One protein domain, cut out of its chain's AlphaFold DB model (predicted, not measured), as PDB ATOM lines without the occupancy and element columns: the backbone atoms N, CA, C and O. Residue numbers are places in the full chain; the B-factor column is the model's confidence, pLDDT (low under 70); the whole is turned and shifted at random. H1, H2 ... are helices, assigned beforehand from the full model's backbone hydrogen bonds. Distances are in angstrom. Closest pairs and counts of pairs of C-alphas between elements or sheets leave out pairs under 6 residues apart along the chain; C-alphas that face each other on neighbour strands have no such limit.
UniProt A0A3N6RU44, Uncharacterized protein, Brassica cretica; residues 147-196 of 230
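AT A GLANCE: This is residues 147 to 196 of the 230 residues of an uncharacterized protein of Brassica cretica (UniProt A0A3N6RU44). Two long helices, H1 and the shorter H2, form the two arms of an open, flat U, joined at one end by a link with the space between them empty. H1 leads into the bend and H2 runs back from it. The printed part has 50 residues, with two named helices in the order H1, H2 and no named strand; its class is all helix. It is loose, with a radius of gyration of the C-alphas of 14.1 A and spans of 38 by 25 by 8 A, only just flat.

HOW THE PARTS SIT: Start with H1, residues 147 to 170, whose N-to-C direction is (0.28, 0.96, 0.04). Then look at H2, residues 179 to 196, whose direction is (-0.23, -0.97, 0.13). H1 and H2 are apart, with no C-alpha of the one within 8 A of the other. Residues 147 to 164 of H1 stand free, and so do residues 178 to 196, of which 179 to 196 belong to H2. In H1 and H2 every O i to N i+4 pair is within hydrogen-bond range.

IN THESE COORDINATES: Find C-alpha 147 at (-29.461, -34.222, 20.134); from there H1 runs 34.6 A to C-alpha 170. H2 runs 25.4 A from C-alpha 179 to C-alpha 196 at (-15.760, -33.260, 32.083).

THE WHOLE: The farthest C-alphas, Asp 147 and Asp 175, are 38.7 A apart. The printed part has no cut, and its link of 8 residues is short. Confidence is low at residues 174 to 175.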
ATOM      1  N   ASP A 147     -30.782 -34.709  20.572       95.94
ATOM      2  CA  ASP A 147     -29.461 -34.222  20.134       95.94
ATOM      3  C   ASP A 147     -29.559 -33.103  19.084       95.94
ATOM      4  O   ASP A 147     -28.782 -32.141  19.101       95.94
ATOM      5  N   ALA A 148     -30.538 -33.204  18.181       96.94
ATOM      6  CA  ALA A 148     -30.798 -32.177  17.177       96.94
ATOM      7  C   ALA A 148     -31.329 -30.894  17.832       96.94
ATOM      8  O   ALA A 148     -30.842 -29.802  17.533       96.94
ATOM      9  N   GLU A 149     -32.270 -31.029  18.769       97.44
ATOM     10  CA  GLU A 149     -32.806 -29.911  19.548       97.44
ATOM     11  C   GLU A 149     -31.712 -29.218  20.366       97.44
ATOM     12  O   GLU A 149     -31.566 -27.998  20.296       97.44
ATOM     13  N   LYS A 150     -30.865 -29.989  21.055       96.88
ATOM     14  CA  LYS A 150     -29.704 -29.482  21.791       96.88
ATOM     15  C   LYS A 150     -28.754 -28.705  20.880       96.88
ATOM     16  O   LYS A 150     -28.322 -27.610  21.233       96.88
ATOM     17  N   THR A 151     -28.430 -29.252  19.710       96.62
ATOM     18  CA  THR A 151     -27.534 -28.598  18.743       96.62
ATOM     19  C   THR A 151     -28.126 -27.284  18.237       96.62
ATOM     20  O   THR A 151     -27.422 -26.276  18.145       96.62
ATOM     21  N   MET A 152     -29.426 -27.271  17.948       96.56
ATOM     22  CA  MET A 152     -30.151 -26.075  17.527       96.56
ATOM     23  C   MET A 152     -30.191 -25.018  18.636       96.56
ATOM     24  O   MET A 152     -29.891 -23.856  18.371       96.56
ATOM     25  N   ALA A 153     -30.487 -25.415  19.876       96.12
ATOM     26  CA  ALA A 153     -30.498 -24.522  21.031       96.12
ATOM     27  C   ALA A 153     -29.113 -23.906  21.288       96.12
ATOM     28  O   ALA A 153     -29.004 -22.692  21.448       96.12
ATOM     29  N   LEU A 154     -28.045 -24.714  21.243       95.62
ATOM     30  CA  LEU A 154     -26.662 -24.239  21.373       95.62
ATOM     31  C   LEU A 154     -26.285 -23.267  20.250       95.62
ATOM     32  O   LEU A 154     -25.733 -22.201  20.514       95.62
ATOM     33  N   SER A 155     -26.618 -23.606  19.003       94.44
ATOM     34  CA  SER A 155     -26.342 -22.741  17.849       94.44
ATOM     35  C   SER A 155     -27.088 -21.409  17.962       94.44
ATOM     36  O   SER A 155     -26.505 -20.353  17.721       94.44
ATOM     37  N   GLY A 156     -28.354 -21.440  18.389       94.62
ATOM     38  CA  GLY A 156     -29.150 -20.244  18.660       94.62
ATOM     39  C   GLY A 156     -28.542 -19.377  19.764       94.62
ATOM     40  O   GLY A 156     -28.383 -18.174  19.571       94.62
ATOM     41  N   ALA A 157     -28.126 -19.983  20.880       93.06
ATOM     42  CA  ALA A 157     -27.483 -19.274  21.985       93.06
ATOM     43  C   ALA A 157     -26.176 -18.582  21.557       93.06
ATOM     44  O   ALA A 157     -25.954 -17.427  21.911       93.06
ATOM     45  N   ILE A 158     -25.345 -19.242  20.740       92.81
ATOM     46  CA  ILE A 158     -24.111 -18.650  20.194       92.81
ATOM     47  C   ILE A 158     -24.422 -17.422  19.328       92.81
ATOM     48  O   ILE A 158     -23.751 -16.395  19.442       92.81
ATOM     49  N   VAL A 159     -25.438 -17.508  18.463       93.81
ATOM     50  CA  VAL A 159     -25.841 -16.386  17.601       93.81
ATOM     51  C   VAL A 159     -26.367 -15.213  18.428       93.81
ATOM     52  O   VAL A 159     -25.977 -14.075  18.166       93.81
ATOM     53  N   VAL A 160     -27.203 -15.478  19.438       93.38
ATOM     54  CA  VAL A 160     -27.736 -14.442  20.340       93.38
ATOM     55  C   VAL A 160     -26.608 -13.764  21.112       93.38
ATOM     56  O   VAL A 160     -26.505 -12.540  21.057       93.38
ATOM     57  N   ALA A 161     -25.711 -14.539  21.727       90.88
ATOM     58  CA  ALA A 161     -24.567 -14.002  22.460       90.88
ATOM     59  C   ALA A 161     -23.688 -13.120  21.562       90.88
ATOM     60  O   ALA A 161     -23.327 -12.009  21.939       90.88
ATOM     61  N   ARG A 162     -23.398 -13.568  20.332       91.19
ATOM     62  CA  ARG A 162     -22.633 -12.774  19.360       91.19
ATOM     63  C   ARG A 162     -23.345 -11.473  18.985       91.19
ATOM     64  O   ARG A 162     -22.692 -10.441  18.855       91.19
ATOM     65  N   TRP A 163     -24.659 -11.512  18.776       93.56
ATOM     66  CA  TRP A 163     -25.441 -10.326  18.425       93.56
ATOM     67  C   TRP A 163     -25.482  -9.300  19.560       93.56
ATOM     68  O   TRP A 163     -25.331  -8.105  19.313       93.56
ATOM     69  N   GLU A 164     -25.669  -9.751  20.799       90.56
ATOM     70  CA  GLU A 164     -25.623  -8.887  21.983       90.56
ATOM     71  C   GLU A 164     -24.248  -8.243  22.141       90.56
ATOM     72  O   GLU A 164     -24.172  -7.030  22.321       90.56
ATOM     73  N   LEU A 165     -23.185  -9.017  21.913       86.56
ATOM     74  CA  LEU A 165     -21.813  -8.521  21.893       86.56
ATOM     75  C   LEU A 165     -21.606  -7.367  20.915       86.56
ATOM     76  O   LEU A 165     -21.062  -6.318  21.250       86.56
ATOM     77  N   MET A 166     -22.061  -7.569  19.678       85.56
ATOM     78  CA  MET A 166     -21.955  -6.564  18.627       85.56
ATOM     79  C   MET A 166     -22.777  -5.322  18.965       85.56
ATOM     80  O   MET A 166     -22.354  -4.206  18.674       85.56
ATOM     81  N   ARG A 167     -23.948  -5.504  19.582       88.62
ATOM     82  CA  ARG A 167     -24.813  -4.403  20.004       88.62
ATOM     83  C   ARG A 167     -24.172  -3.573  21.114       88.62
ATOM     84  O   ARG A 167     -24.257  -2.351  21.064       88.62
ATOM     85  N   GLU A 168     -23.556  -4.215  22.101       88.06
ATOM     86  CA  GLU A 168     -22.867  -3.538  23.205       88.06
ATOM     87  C   GLU A 168     -21.692  -2.698  22.689       88.06
ATOM     88  O   GLU A 168     -21.574  -1.518  23.030       88.06
ATOM     89  N   TRP A 169     -20.911  -3.274  21.767       81.81
ATOM     90  CA  TRP A 169     -19.823  -2.585  21.078       81.81
ATOM     91  C   TRP A 169     -20.314  -1.374  20.272       81.81
ATOM     92  O   TRP A 169     -19.781  -0.280  20.423       81.81
ATOM     93  N   LEU A 170     -21.375  -1.529  19.467       84.88
ATOM     94  CA  LEU A 170     -21.945  -0.430  18.668       84.88
ATOM     95  C   LEU A 170     -22.512   0.716  19.518       84.88
ATOM     96  O   LEU A 170     -22.612   1.842  19.035       84.88
ATOM     97  N   ASN A 171     -22.904   0.437  20.760       90.81
ATOM     98  CA  ASN A 171     -23.477   1.427  21.666       90.81
ATOM     99  C   ASN A 171     -22.432   2.109  22.568       90.81
ATOM    100  O   ASN A 171     -22.838   2.877  23.440       90.81
ATOM    101  N   ASN A 172     -21.131   1.826  22.399       84.38
ATOM    102  CA  ASN A 172     -20.049   2.280  23.288       84.38
ATOM    103  C   ASN A 172     -20.355   2.011  24.775       84.38
ATOM    104  O   ASN A 172     -20.064   2.829  25.642       84.38
ATOM    105  N   GLN A 173     -21.023   0.893  25.082       74.75
ATOM    106  CA  GLN A 173     -21.301   0.529  26.477       74.75
ATOM    107  C   GLN A 173     -20.089  -0.134  27.148       74.75
ATOM    108  O   GLN A 173     -19.983  -0.114  28.372       74.75
ATOM    109  N   THR A 174     -19.149  -0.654  26.353       69.44
ATOM    110  CA  THR A 174     -17.871  -1.219  26.801       69.44
ATOM    111  C   THR A 174     -16.725  -0.538  26.046       69.44
ATOM    112  O   THR A 174     -16.401  -0.909  24.920       69.44
ATOM    113  N   ASP A 175     -16.097   0.463  26.668       63.12
ATOM    114  CA  ASP A 175     -14.994   1.234  26.059       63.12
ATOM    115  C   ASP A 175     -13.670   0.449  25.978       63.12
ATOM    116  O   ASP A 175     -12.747   0.838  25.261       63.12
ATOM    117  N   SER A 176     -13.554  -0.679  26.686       70.12
ATOM    118  CA  SER A 176     -12.365  -1.532  26.648       70.12
ATOM    119  C   SER A 176     -12.726  -3.003  26.808       70.12
ATOM    120  O   SER A 176     -13.317  -3.407  27.810       70.12
ATOM    121  N   TRP A 177     -12.315  -3.812  25.839       71.44
ATOM    122  CA  TRP A 177     -12.356  -5.264  25.927       71.44
ATOM    123  C   TRP A 177     -11.091  -5.771  26.626       71.44
ATOM    124  O   TRP A 177      -9.994  -5.617  26.093       71.44
ATOM    125  N   ASP A 178     -11.235  -6.396  27.798       82.44
ATOM    126  CA  ASP A 178     -10.139  -7.131  28.442       82.44
ATOM    127  C   ASP A 178      -9.932  -8.476  27.730       82.44
ATOM    128  O   ASP A 178     -10.467  -9.521  28.116       82.44
ATOM    129  N   LEU A 179      -9.189  -8.427  26.623       81.25
ATOM    130  CA  LEU A 179      -8.883  -9.599  25.804       81.25
ATOM    131  C   LEU A 179      -8.070 -10.643  26.582       81.25
ATOM    132  O   LEU A 179      -8.286 -11.838  26.384       81.25
ATOM    133  N   ASP A 180      -7.201 -10.213  27.498       82.69
ATOM    134  CA  ASP A 180      -6.415 -11.110  28.351       82.69
ATOM    135  C   ASP A 180      -7.310 -11.862  29.343       82.69
ATOM    136  O   ASP A 180      -7.219 -13.088  29.480       82.69
ATOM    137  N   GLY A 181      -8.226 -11.150  30.003       86.06
ATOM    138  CA  GLY A 181      -9.225 -11.746  30.887       86.06
ATOM    139  C   GLY A 181     -10.131 -12.736  30.156       86.06
ATOM    140  O   GLY A 181     -10.348 -13.854  30.638       86.06
ATOM    141  N   ALA A 182     -10.609 -12.369  28.965       83.19
ATOM    142  CA  ALA A 182     -11.449 -13.229  28.134       83.19
ATOM    143  C   ALA A 182     -10.705 -14.488  27.658       83.19
ATOM    144  O   ALA A 182     -11.247 -15.595  27.727       83.19
ATOM    145  N   LEU A 183      -9.447 -14.353  27.233       83.06
ATOM    146  CA  LEU A 183      -8.617 -15.480  26.811       83.06
ATOM    147  C   LEU A 183      -8.335 -16.439  27.975       83.06
ATOM    148  O   LEU A 183      -8.416 -17.661  27.820       83.06
ATOM    149  N   LYS A 184      -8.074 -15.900  29.170       89.69
ATOM    150  CA  LYS A 184      -7.900 -16.691  30.394       89.69
ATOM    151  C   LYS A 184      -9.173 -17.459  30.770       89.69
ATOM    152  O   LYS A 184      -9.091 -18.641  31.106       89.69
ATOM    153  N   GLN A 185     -10.338 -16.814  30.683       87.88
ATOM    154  CA  GLN A 185     -11.647 -17.451  30.887       87.88
ATOM    155  C   GLN A 185     -11.885 -18.571  29.868       87.88
ATOM    156  O   GLN A 185     -12.240 -19.683  30.249       87.88
ATOM    157  N   TYR A 186     -11.616 -18.312  28.586       86.62
ATOM    158  CA  TYR A 186     -11.754 -19.301  27.519       86.62
ATOM    159  C   TYR A 186     -10.893 -20.544  27.765       86.62
ATOM    160  O   TYR A 186     -11.402 -21.663  27.691       86.62
ATOM    161  N   LYS A 187      -9.610 -20.365  28.112       91.44
ATOM    162  CA  LYS A 187      -8.709 -21.480  28.443       91.44
ATOM    163  C   LYS A 187      -9.257 -22.324  29.585       91.44
ATOM    164  O   LYS A 187      -9.336 -23.540  29.461       91.44
ATOM    165  N   MET A 188      -9.688 -21.671  30.662       93.00
ATOM    166  CA  MET A 188     -10.268 -22.339  31.825       93.00
ATOM    167  C   MET A 188     -11.517 -23.146  31.453       93.00
ATOM    168  O   MET A 188     -11.610 -24.322  31.806       93.00
ATOM    169  N   VAL A 189     -12.435 -22.556  30.680       90.88
ATOM    170  CA  VAL A 189     -13.631 -23.249  30.183       90.88
ATOM    171  C   VAL A 189     -13.236 -24.458  29.340       90.88
ATOM    172  O   VAL A 189     -13.719 -25.555  29.602       90.88
ATOM    173  N   LYS A 190     -12.317 -24.303  28.382       91.56
ATOM    174  CA  LYS A 190     -11.893 -25.399  27.501       91.56
ATOM    175  C   LYS A 190     -11.182 -26.536  28.226       91.56
ATOM    176  O   LYS A 190     -11.420 -27.695  27.899       91.56
ATOM    177  N   THR A 191     -10.347 -26.229  29.212       92.81
ATOM    178  CA  THR A 191      -9.720 -27.255  30.051       92.81
ATOM    179  C   THR A 191     -10.771 -28.002  30.872       92.81
ATOM    180  O   THR A 191     -10.789 -29.228  30.842       92.81
ATOM    181  N   SER A 192     -11.709 -27.291  31.513       91.69
ATOM    182  CA  SER A 192     -12.792 -27.922  32.286       91.69
ATOM    183  C   SER A 192     -13.750 -28.755  31.420       91.69
ATOM    184  O   SER A 192     -14.203 -29.818  31.839       91.69
ATOM    185  N   GLU A 193     -14.023 -28.316  30.186       90.12
ATOM    186  CA  GLU A 193     -14.829 -29.053  29.207       90.12
ATOM    187  C   GLU A 193     -14.159 -30.383  28.836       90.12
ATOM    188  O   GLU A 193     -14.826 -31.418  28.810       90.12
ATOM    189  N   ALA A 194     -12.845 -30.371  28.590       93.06
ATOM    190  CA  ALA A 194     -12.086 -31.582  28.299       93.06
ATOM    191  C   ALA A 194     -12.079 -32.552  29.493       93.06
ATOM    192  O   ALA A 194     -12.330 -33.740  29.306       93.06
ATOM    193  N   GLU A 195     -11.879 -32.048  30.716       94.75
ATOM    194  CA  GLU A 195     -11.936 -32.854  31.944       94.75
ATOM    195  C   GLU A 195     -13.309 -33.505  32.143       94.75
ATOM    196  O   GLU A 195     -13.391 -34.707  32.400       94.75
ATOM    197  N   PHE A 196     -14.395 -32.745  31.963       89.62
ATOM    198  CA  PHE A 196     -15.760 -33.260  32.083       89.62
ATOM    199  C   PHE A 196     -16.062 -34.362  31.057       89.62
ATOM    200  O   PHE A 196     -16.800 -35.303  31.345       89.62
TER     201      PHE A 196